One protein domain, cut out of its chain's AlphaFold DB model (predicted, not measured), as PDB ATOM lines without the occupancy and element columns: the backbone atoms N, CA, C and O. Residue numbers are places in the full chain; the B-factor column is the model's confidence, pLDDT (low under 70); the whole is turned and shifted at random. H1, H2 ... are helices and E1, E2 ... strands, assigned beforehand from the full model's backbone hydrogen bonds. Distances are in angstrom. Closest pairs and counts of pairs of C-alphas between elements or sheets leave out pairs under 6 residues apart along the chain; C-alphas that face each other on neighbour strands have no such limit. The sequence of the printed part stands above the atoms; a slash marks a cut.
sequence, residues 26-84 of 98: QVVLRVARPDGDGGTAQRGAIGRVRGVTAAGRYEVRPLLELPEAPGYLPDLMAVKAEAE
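This is residues 26 to 84 of the 98 residues of an uncharacterized protein of Kribbella sp. VKM Ac-2527 (UniProt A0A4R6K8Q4). Two hairpins share one long strand, E2, and make a strongly twisted, ribbon-like sheet with no helix over it; E1 pairs with residues 40 to 48 of E2, and E3 pairs with residues 45 to 52 of E2, across a sharp bend in E2 at residue 49. A single helix, H1, follows at the end of the printed part, and its residues 74 to 84 stick out from the sheet. The printed part has 59 residues, with three named strands and then one named helix, in the order E1, E2, E3, H1; the sheet's order is E1, E2, E3, all antiparallel, and the class is mixed, helices and strands. The whole is only just loose, close to extended, with a radius of gyration of the C-alphas of 15.1 A, and it is elongated, spanning 47 by 27 by 19 A.

E1 is residues 26 to 34, 25.8 A long, and its first C-alpha is at (135.893, 74.879, 30.438). E2, residues 40 to 52, is the longest strand by residues and measures 27.7 A; it bends by 88 degrees at residue 49. E3, residues 58 to 65, is 17.4 A long and bends by 59 degrees at residue 61; its C-alpha 65 is at (138.448, 73.574, 17.500). H1, residues 73 to 84, is 16.0 A long and ends with C-alpha 84 at (112.690, 57.395, 17.073).

The three strands form a meander, each strand the antiparallel neighbour of the one before, with E1 and E3 as edge strands and E2 as the inner one. E1 and E2 are a hairpin, their directions 144 degrees apart; N 29 and O 45 are 2.8 A apart and N 33 and O 41 are 2.9 A apart, both within hydrogen-bond range. C-alphas 26 and 48 face each other at 4.5 A, and so do 34 and 40 at 4.5 A. E2 and E3 are also a hairpin, at 126 degrees; N 50 and O 59, 2.8 A, and N 46 and O 64, 2.9 A, are within hydrogen-bond range. C-alphas 47 and 62 face each other at 4.1 A. The sheet's C-alphas lie up to 5.3 A off their best plane. H1 is not on the sheet, with 1 pair of C-alphas within 10 A, and it is apart from E1 and E2. In H1 every O i to N i+4 pair is within hydrogen-bond range.

The two C-alphas farthest apart, those of Ala 54 and Ala 83, are 48.7 A from each other. Residues 74 to 84, which belong to H1, stand free; without them the body of 48 residues spans 38 by 22 by 12 A. The printed part has no cut. The links E1 to E2 and E2 to E3 are tight, and the link E3 to H1, 7 residues, is short. The mean pLDDT of the printed part is 70.7, and residues 31 to 43 and 66 to 84 of this model are under 70.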
ATOM      1  N   GLN A  26     136.011  75.320  31.822       84.06
ATOM      2  CA  GLN A  26     135.893  74.879  30.438       84.06
ATOM      3  C   GLN A  26     134.555  75.345  29.862       84.06
ATOM      4  O   GLN A  26     133.503  75.148  30.467       84.06
ATOM      5  N   VAL A  27     134.601  75.976  28.694       79.12
ATOM      6  CA  VAL A  27     133.441  76.554  28.016       79.12
ATOM      7  C   VAL A  27     133.386  76.087  26.570       79.12
ATOM      8  O   VAL A  27     134.418  75.823  25.950       79.12
ATOM      9  N   VAL A  28     132.171  76.011  26.033       80.88
ATOM     10  CA  VAL A  28     131.926  75.795  24.606       80.88
ATOM     11  C   VAL A  28     131.569  77.142  23.988       80.88
ATOM     12  O   VAL A  28     130.534  77.729  24.302       80.88
ATOM     13  N   LEU A  29     132.442  77.642  23.125       75.44
ATOM     14  CA  LEU A  29     132.213  78.813  22.291       75.44
ATOM     15  C   LEU A  29     131.438  78.361  21.057       75.44
ATOM     16  O   LEU A  29     131.853  77.415  20.397       75.44
ATOM     17  N   ARG A  30     130.324  79.020  20.744       71.88
ATOM     18  CA  ARG A  30     129.582  78.800  19.499       71.88
ATOM     19  C   ARG A  30     129.672  80.066  18.669       71.88
ATOM     20  O   ARG A  30     129.206  81.116  19.104       71.88
ATOM     21  N   VAL A  31     130.287  79.963  17.500       68.19
ATOM     22  CA  VAL A  31     130.329  81.041  16.518       68.19
ATOM     23  C   VAL A  31     129.381  80.654  15.400       68.19
ATOM     24  O   VAL A  31     129.637  79.690  14.682       68.19
ATOM     25  N   ALA A  32     128.282  81.394  15.273       63.72
ATOM     26  CA  ALA A  32     127.462  81.334  14.076       63.72
ATOM     27  C   ALA A  32     128.211  82.078  12.966       63.72
ATOM     28  O   ALA A  32     128.502  83.269  13.104       63.72
ATOM     29  N   ARG A  33     128.565  81.371  11.896       62.91
ATOM     30  CA  ARG A  33     129.009  81.977  10.643       62.91
ATOM     31  C   ARG A  33     127.922  81.747   9.600       62.91
ATOM     32  O   ARG A  33     127.353  80.659   9.594       62.91
ATOM     33  N   PRO A  34     127.619  82.731   8.746       59.91
ATOM     34  CA  PRO A  34     126.840  82.449   7.550       59.91
ATOM     35  C   PRO A  34     127.591  81.390   6.734       59.91
ATOM     36  O   PRO A  34     128.802  81.524   6.532       59.91
ATOM     37  N   ASP A  35     126.905  80.318   6.356       63.47
ATOM     38  CA  ASP A  35     127.464  79.324   5.442       63.47
ATOM     39  C   ASP A  35     127.307  79.783   3.980       63.47
ATOM     40  O   ASP A  35     126.680  80.806   3.691       63.47
ATOM     41  N   GLY A  36     127.947  79.062   3.056       57.56
ATOM     42  CA  GLY A  36     127.930  79.386   1.625       57.56
ATOM     43  C   GLY A  36     126.560  79.234   0.952       57.56
ATOM     44  O   GLY A  36     126.386  79.745  -0.151       57.56
ATOM     45  N   ASP A  37     125.599  78.591   1.622       63.66
ATOM     46  CA  ASP A  37     124.256  78.284   1.124       63.66
ATOM     47  C   ASP A  37     123.174  79.193   1.745       63.66
ATOM     48  O   ASP A  37     121.979  79.011   1.514       63.66
ATOM     49  N   GLY A  38     123.574  80.212   2.518       57.06
ATOM     50  CA  GLY A  38     122.656  81.162   3.156       57.06
ATOM     51  C   GLY A  38     122.076  80.693   4.498       57.06
ATOM     52  O   GLY A  38     121.194  81.356   5.046       57.06
ATOM     53  N   GLY A  39     122.577  79.587   5.047       61.16
ATOM     54  CA  GLY A  39     122.320  79.115   6.403       61.16
ATOM     55  C   GLY A  39     123.321  79.659   7.430       61.16
ATOM     56  O   GLY A  39     124.087  80.593   7.180       61.16
ATOM     57  N   THR A  40     123.302  79.086   8.639       56.38
ATOM     58  CA  THR A  40     124.277  79.407   9.695       56.38
ATOM     59  C   THR A  40     125.026  78.153  10.123       56.38
ATOM     60  O   THR A  40     124.495  77.309  10.846       56.38
ATOM     61  N   ALA A  41     126.295  78.057   9.738       58.22
ATOM     62  CA  ALA A  41     127.196  77.059  10.282       58.22
ATOM     63  C   ALA A  41     127.584  77.435  11.716       58.22
ATOM     64  O   ALA A  41     128.023  78.554  12.007       58.22
ATOM     65  N   GLN A  42     127.442  76.485  12.640       61.03
ATOM     66  CA  GLN A  42     127.940  76.643  14.002       61.03
ATOM     67  C   GLN A  42     129.335  76.033  14.098       61.03
ATOM     68  O   GLN A  42     129.501  74.814  14.113       61.03
ATOM     69  N   ARG A  43     130.348  76.894  14.235       62.25
ATOM     70  CA  ARG A  43     131.675  76.466  14.677       62.25
ATOM     71  C   ARG A  43     131.726  76.473  16.191       62.25
ATOM     72  O   ARG A  43     131.633  77.521  16.834       62.25
ATOM     73  N   GLY A  44     131.853  75.279  16.752       70.31
ATOM     74  CA  GLY A  44     132.143  75.092  18.160       70.31
ATOM     75  C   GLY A  44     133.644  75.219  18.424       70.31
ATOM     76  O   GLY A  44     134.461  74.755  17.638       70.31
ATOM     77  N   ALA A  45     134.030  75.794  19.553       71.19
ATOM     78  CA  ALA A  45     135.369  75.609  20.096       71.19
ATOM     79  C   ALA A  45     135.266  75.322  21.586       71.19
ATOM     80  O   ALA A  45     134.483  75.944  22.303       71.19
ATOM     81  N   ILE A  46     136.067  74.379  22.061       80.69
ATOM     82  CA  ILE A  46     136.240  74.150  23.486       80.69
ATOM     83  C   ILE A  46     137.414  75.007  23.932       80.69
ATOM     84  O   ILE A  46     138.508  74.933  23.369       80.69
ATOM     85  N   GLY A  47     137.202  75.814  24.964       85.44
ATOM     86  CA  GLY A  47     138.247  76.649  25.538       85.44
ATOM     87  C   GLY A  47     138.169  76.715  27.054       85.44
ATOM     88  O   GLY A  47     137.239  76.196  27.668       85.44
ATOM     89  N   ARG A  48     139.163  77.356  27.667       85.75
ATOM     90  CA  ARG A  48     139.167  77.658  29.103       85.75
ATOM     91  C   ARG A  48     139.203  79.150  29.362       85.75
ATOM     92  O   ARG A  48     139.995  79.863  28.745       85.75
ATOM     93  N   VAL A  49     138.386  79.600  30.311       87.06
ATOM     94  CA  VAL A  49     138.384  80.988  30.783       87.06
ATOM     95  C   VAL A  49     139.733  81.305  31.422       87.06
ATOM     96  O   VAL A  49     140.168  80.614  32.343       87.06
ATOM     97  N   ARG A  50     140.391  82.358  30.942       89.25
ATOM     98  CA  ARG A  50     141.624  82.902  31.518       89.25
ATOM     99  C   ARG A  50     141.383  84.130  32.381       89.25
ATOM    100  O   ARG A  50     142.128  84.350  33.329       89.25
ATOM    101  N   GLY A  51     140.346  84.891  32.065       85.12
ATOM    102  CA  GLY A  51     140.035  86.139  32.734       85.12
ATOM    103  C   GLY A  51     138.745  86.745  32.207       85.12
ATOM    104  O   GLY A  51     138.103  86.213  31.296       85.12
ATOM    105  N   VAL A  52     138.372  87.867  32.807       84.88
ATOM    106  CA  VAL A  52     137.247  88.695  32.386       84.88
ATOM    107  C   VAL A  52     137.772  90.118  32.251       84.88
ATOM    108  O   VAL A  52     138.381  90.651  33.175       84.88
ATOM    109  N   THR A  53     137.567  90.718  31.085       82.38
ATOM    110  CA  THR A  53     137.927  92.117  30.818       82.38
ATOM    111  C   THR A  53     137.092  93.067  31.680       82.38
ATOM    112  O   THR A  53     136.001  92.714  32.130       82.38
ATOM    113  N   ALA A  54     137.537  94.318  31.837       77.06
ATOM    114  CA  ALA A  54     136.779  95.352  32.555       77.06
ATOM    115  C   ALA A  54     135.367  95.598  31.976       77.06
ATOM    116  O   ALA A  54     134.465  96.016  32.693       77.06
ATOM    117  N   ALA A  55     135.155  95.285  30.692       81.94
ATOM    118  CA  ALA A  55     133.860  95.359  30.015       81.94
ATOM    119  C   ALA A  55     132.984  94.098  30.195       81.94
ATOM    120  O   ALA A  55     131.950  93.969  29.543       81.94
ATOM    121  N   GLY A  56     133.406  93.132  31.017       79.75
ATOM    122  CA  GLY A  56     132.661  91.898  31.282       79.75
ATOM    123  C   GLY A  56     132.781  90.821  30.198       79.75
ATOM    124  O   GLY A  56     132.036  89.842  30.226       79.75
ATOM    125  N   ARG A  57     133.700  90.965  29.233       84.00
ATOM    126  CA  ARG A  57     133.954  89.939  28.201       84.00
ATOM    127  C   ARG A  57     134.954  88.903  28.704       84.00
ATOM    128  O   ARG A  57     135.970  89.291  29.275       84.00
ATOM    129  N   TYR A  58     134.698  87.620  28.452       82.94
ATOM    130  CA  TYR A  58     135.623  86.539  28.802       82.94
ATOM    131  C   TYR A  58     136.805  86.474  27.841       82.94
ATOM    132  O   TYR A  58     136.627  86.460  26.624       82.94
ATOM    133  N   GLU A  59     137.998  86.330  28.401       84.00
ATOM    134  CA  GLU A  59     139.179  85.902  27.665       84.00
ATOM    135  C   GLU A  59     139.258  84.381  27.737       84.00
ATOM    136  O   GLU A  59     139.320  83.804  28.826       84.00
ATOM    137  N   VAL A  60     139.228  83.713  26.584       85.06
ATOM    138  CA  VAL A  60     139.187  82.250  26.507       85.06
ATOM    139  C   VAL A  60     140.381  81.753  25.708       85.06
ATOM    140  O   VAL A  60     140.583  82.153  24.565       85.06
ATOM    141  N   ARG A  61     141.167  80.850  26.300       83.50
ATOM    142  CA  ARG A  61     142.221  80.125  25.585       83.50
ATOM    143  C   ARG A  61     141.586  78.934  24.855       83.50
ATOM    144  O   ARG A  61     141.014  78.084  25.547       83.50
ATOM    145  N   PRO A  62     141.676  78.839  23.517       80.94
ATOM    146  CA  PRO A  62     141.179  77.677  22.790       80.94
ATOM    147  C   PRO A  62     142.004  76.439  23.158       80.94
ATOM    148  O   PRO A  62     143.227  76.509  23.295       80.94
ATOM    149  N   LEU A  63     141.315  75.321  23.364       79.19
ATOM    150  CA  LEU A  63     141.910  74.008  23.616       79.19
ATOM    151  C   LEU A  63     141.696  73.071  22.429       79.19
ATOM    152  O   LEU A  63     142.590  72.305  22.094       79.19
ATOM    153  N   LEU A  64     140.517  73.142  21.810       76.31
ATOM    154  CA  LEU A  64     140.145  72.327  20.663       76.31
ATOM    155  C   LEU A  64     139.167  73.105  19.781       76.31
ATOM    156  O   LEU A  64     138.146  73.595  20.273       76.31
ATOM    157  N   GLU A  65     139.455  73.188  18.486       74.12
ATOM    158  CA  GLU A  65     138.448  73.574  17.500       74.12
ATOM    159  C   GLU A  65     137.573  72.358  17.205       74.12
ATOM    160  O   GLU A  65     138.083  71.284  16.885       74.12
ATOM    161  N   LEU A  66     136.257  72.508  17.346       66.19
ATOM    162  CA  LEU A  66     135.339  71.471  16.904       66.19
ATOM    163  C   LEU A  66     135.160  71.621  15.392       66.19
ATOM    164  O   LEU A  66     135.108  72.756  14.900       66.19
ATOM    165  N   PRO A  67     135.075  70.502  14.650       61.69
ATOM    166  CA  PRO A  67     134.751  70.568  13.239       61.69
ATOM    167  C   PRO A  67     133.441  71.335  13.071       61.69
ATOM    168  O   PRO A  67     132.544  71.270  13.917       61.69
ATOM    169  N   GLU A  68     133.369  72.099  11.990       62.03
ATOM    170  CA  GLU A  68     132.140  72.768  11.604       62.03
ATOM    171  C   GLU A  68     131.058  71.704  11.473       62.03
ATOM    172  O   GLU A  68     131.235  70.732  10.738       62.03
ATOM    173  N   ALA A  69     129.990  71.831  12.262       59.09
ATOM    174  CA  ALA A  69     128.865  70.935  12.104       59.09
ATOM    175  C   ALA A  69     128.255  71.253  10.736       59.09
ATOM    176  O   ALA A  69     127.860  72.408  10.536       59.09
ATOM    177  N   PRO A  70     128.200  70.295   9.793       57.31
ATOM    178  CA  PRO A  70     127.516  70.528   8.537       57.31
ATOM    179  C   PRO A  70     126.110  71.073   8.786       57.31
ATOM    180  O   PRO A  70     125.414  70.585   9.677       57.31
ATOM    181  N   GLY A  71     125.682  72.055   7.991       63.62
ATOM    182  CA  GLY A  71     124.376  72.707   8.140       63.62
ATOM    183  C   GLY A  71     123.179  71.746   8.123       63.62
ATOM    184  O   GLY A  71     122.121  72.106   8.618       63.62
ATOM    185  N   TYR A  72     123.366  70.508   7.643       62.84
ATOM    186  CA  TYR A  72     122.358  69.445   7.604       62.84
ATOM    187  C   TYR A  72     122.215  68.634   8.910       62.84
ATOM    188  O   TYR A  72     121.312  67.810   9.030       62.84
ATOM    189  N   LEU A  73     123.114  68.787   9.894       65.38
ATOM    190  CA  LEU A  73     123.058  68.027  11.158       65.38
ATOM    191  C   LEU A  73     121.751  68.245  11.950       65.38
ATOM    192  O   LEU A  73     121.239  67.266  12.495       65.38
ATOM    193  N   PRO A  74     121.182  69.465  12.023       60.97
ATOM    194  CA  PRO A  74     119.856  69.695  12.590       60.97
ATOM    195  C   PRO A  74     118.755  68.898  11.879       60.97
ATOM    196  O   PRO A  74     117.967  68.252  12.562       60.97
ATOM    197  N   ASP A  75     118.744  68.873  10.541       64.31
ATOM    198  CA  ASP A  75     117.780  68.092   9.755       64.31
ATOM    199  C   ASP A  75     117.940  66.589   9.992       64.31
ATOM    200  O   ASP A  75     116.955  65.887  10.186       64.31
ATOM    201  N   LEU A  76     119.172  66.076  10.077       69.25
ATOM    202  CA  LEU A  76     119.408  64.663  10.395       69.25
ATOM    203  C   LEU A  76     118.976  64.294  11.817       69.25
ATOM    204  O   LEU A  76     118.477  63.193  12.037       69.25
ATOM    205  N   MET A  77     119.159  65.191  12.789       68.25
ATOM    206  CA  MET A  77     118.674  64.982  14.156       68.25
ATOM    207  C   MET A  77     117.149  65.067  14.228       68.25
ATOM    208  O   MET A  77     116.556  64.313  14.991       68.25
ATOM    209  N   ALA A  78     116.518  65.925  13.419       68.19
ATOM    210  CA  ALA A  78     115.068  65.963  13.265       68.19
ATOM    211  C   ALA A  78     114.554  64.659  12.642       68.19
ATOM    212  O   ALA A  78     113.711  64.006  13.238       68.19
ATOM    213  N   VAL A  79     115.146  64.197  11.536       66.50
ATOM    214  CA  VAL A  79     114.825  62.905  10.903       66.50
ATOM    215  C   VAL A  79     115.029  61.738  11.871       66.50
ATOM    216  O   VAL A  79     114.209  60.826  11.925       66.50
ATOM    217  N   LYS A  80     116.099  61.762  12.674       59.22
ATOM    218  CA  LYS A  80     116.338  60.757  13.715       59.22
ATOM    219  C   LYS A  80     115.289  60.833  14.825       59.22
ATOM    220  O   LYS A  80     114.809  59.790  15.248       59.22
ATOM    221  N   ALA A  81     114.910  62.029  15.271       60.66
ATOM    222  CA  ALA A  81     113.850  62.210  16.257       60.66
ATOM    223  C   ALA A  81     112.492  61.730  15.725       60.66
ATOM    224  O   ALA A  81     111.761  61.090  16.468       60.66
ATOM    225  N   GLU A  82     112.186  61.964  14.447       57.12
ATOM    226  CA  GLU A  82     110.976  61.468  13.776       57.12
ATOM    227  C   GLU A  82     110.992  59.938  13.637       57.12
ATOM    228  O   GLU A  82     109.980  59.278  13.848       57.12
ATOM    229  N   ALA A  83     112.154  59.351  13.336       61.22
ATOM    230  CA  ALA A  83     112.319  57.902  13.257       61.22
ATOM    231  C   ALA A  83     112.263  57.217  14.637       61.22
ATOM    232  O   ALA A  83     111.794  56.085  14.747       61.22
ATOM    233  N   GLU A  84     112.740  57.887  15.691       62.06
ATOM    234  CA  GLU A  84     112.690  57.395  17.073       62.06
ATOM    235  C   GLU A  84     111.314  57.628  17.725       62.06
ATOM    236  O   GLU A  84     110.893  56.826  18.559       62.06
TER     237      GLU A  84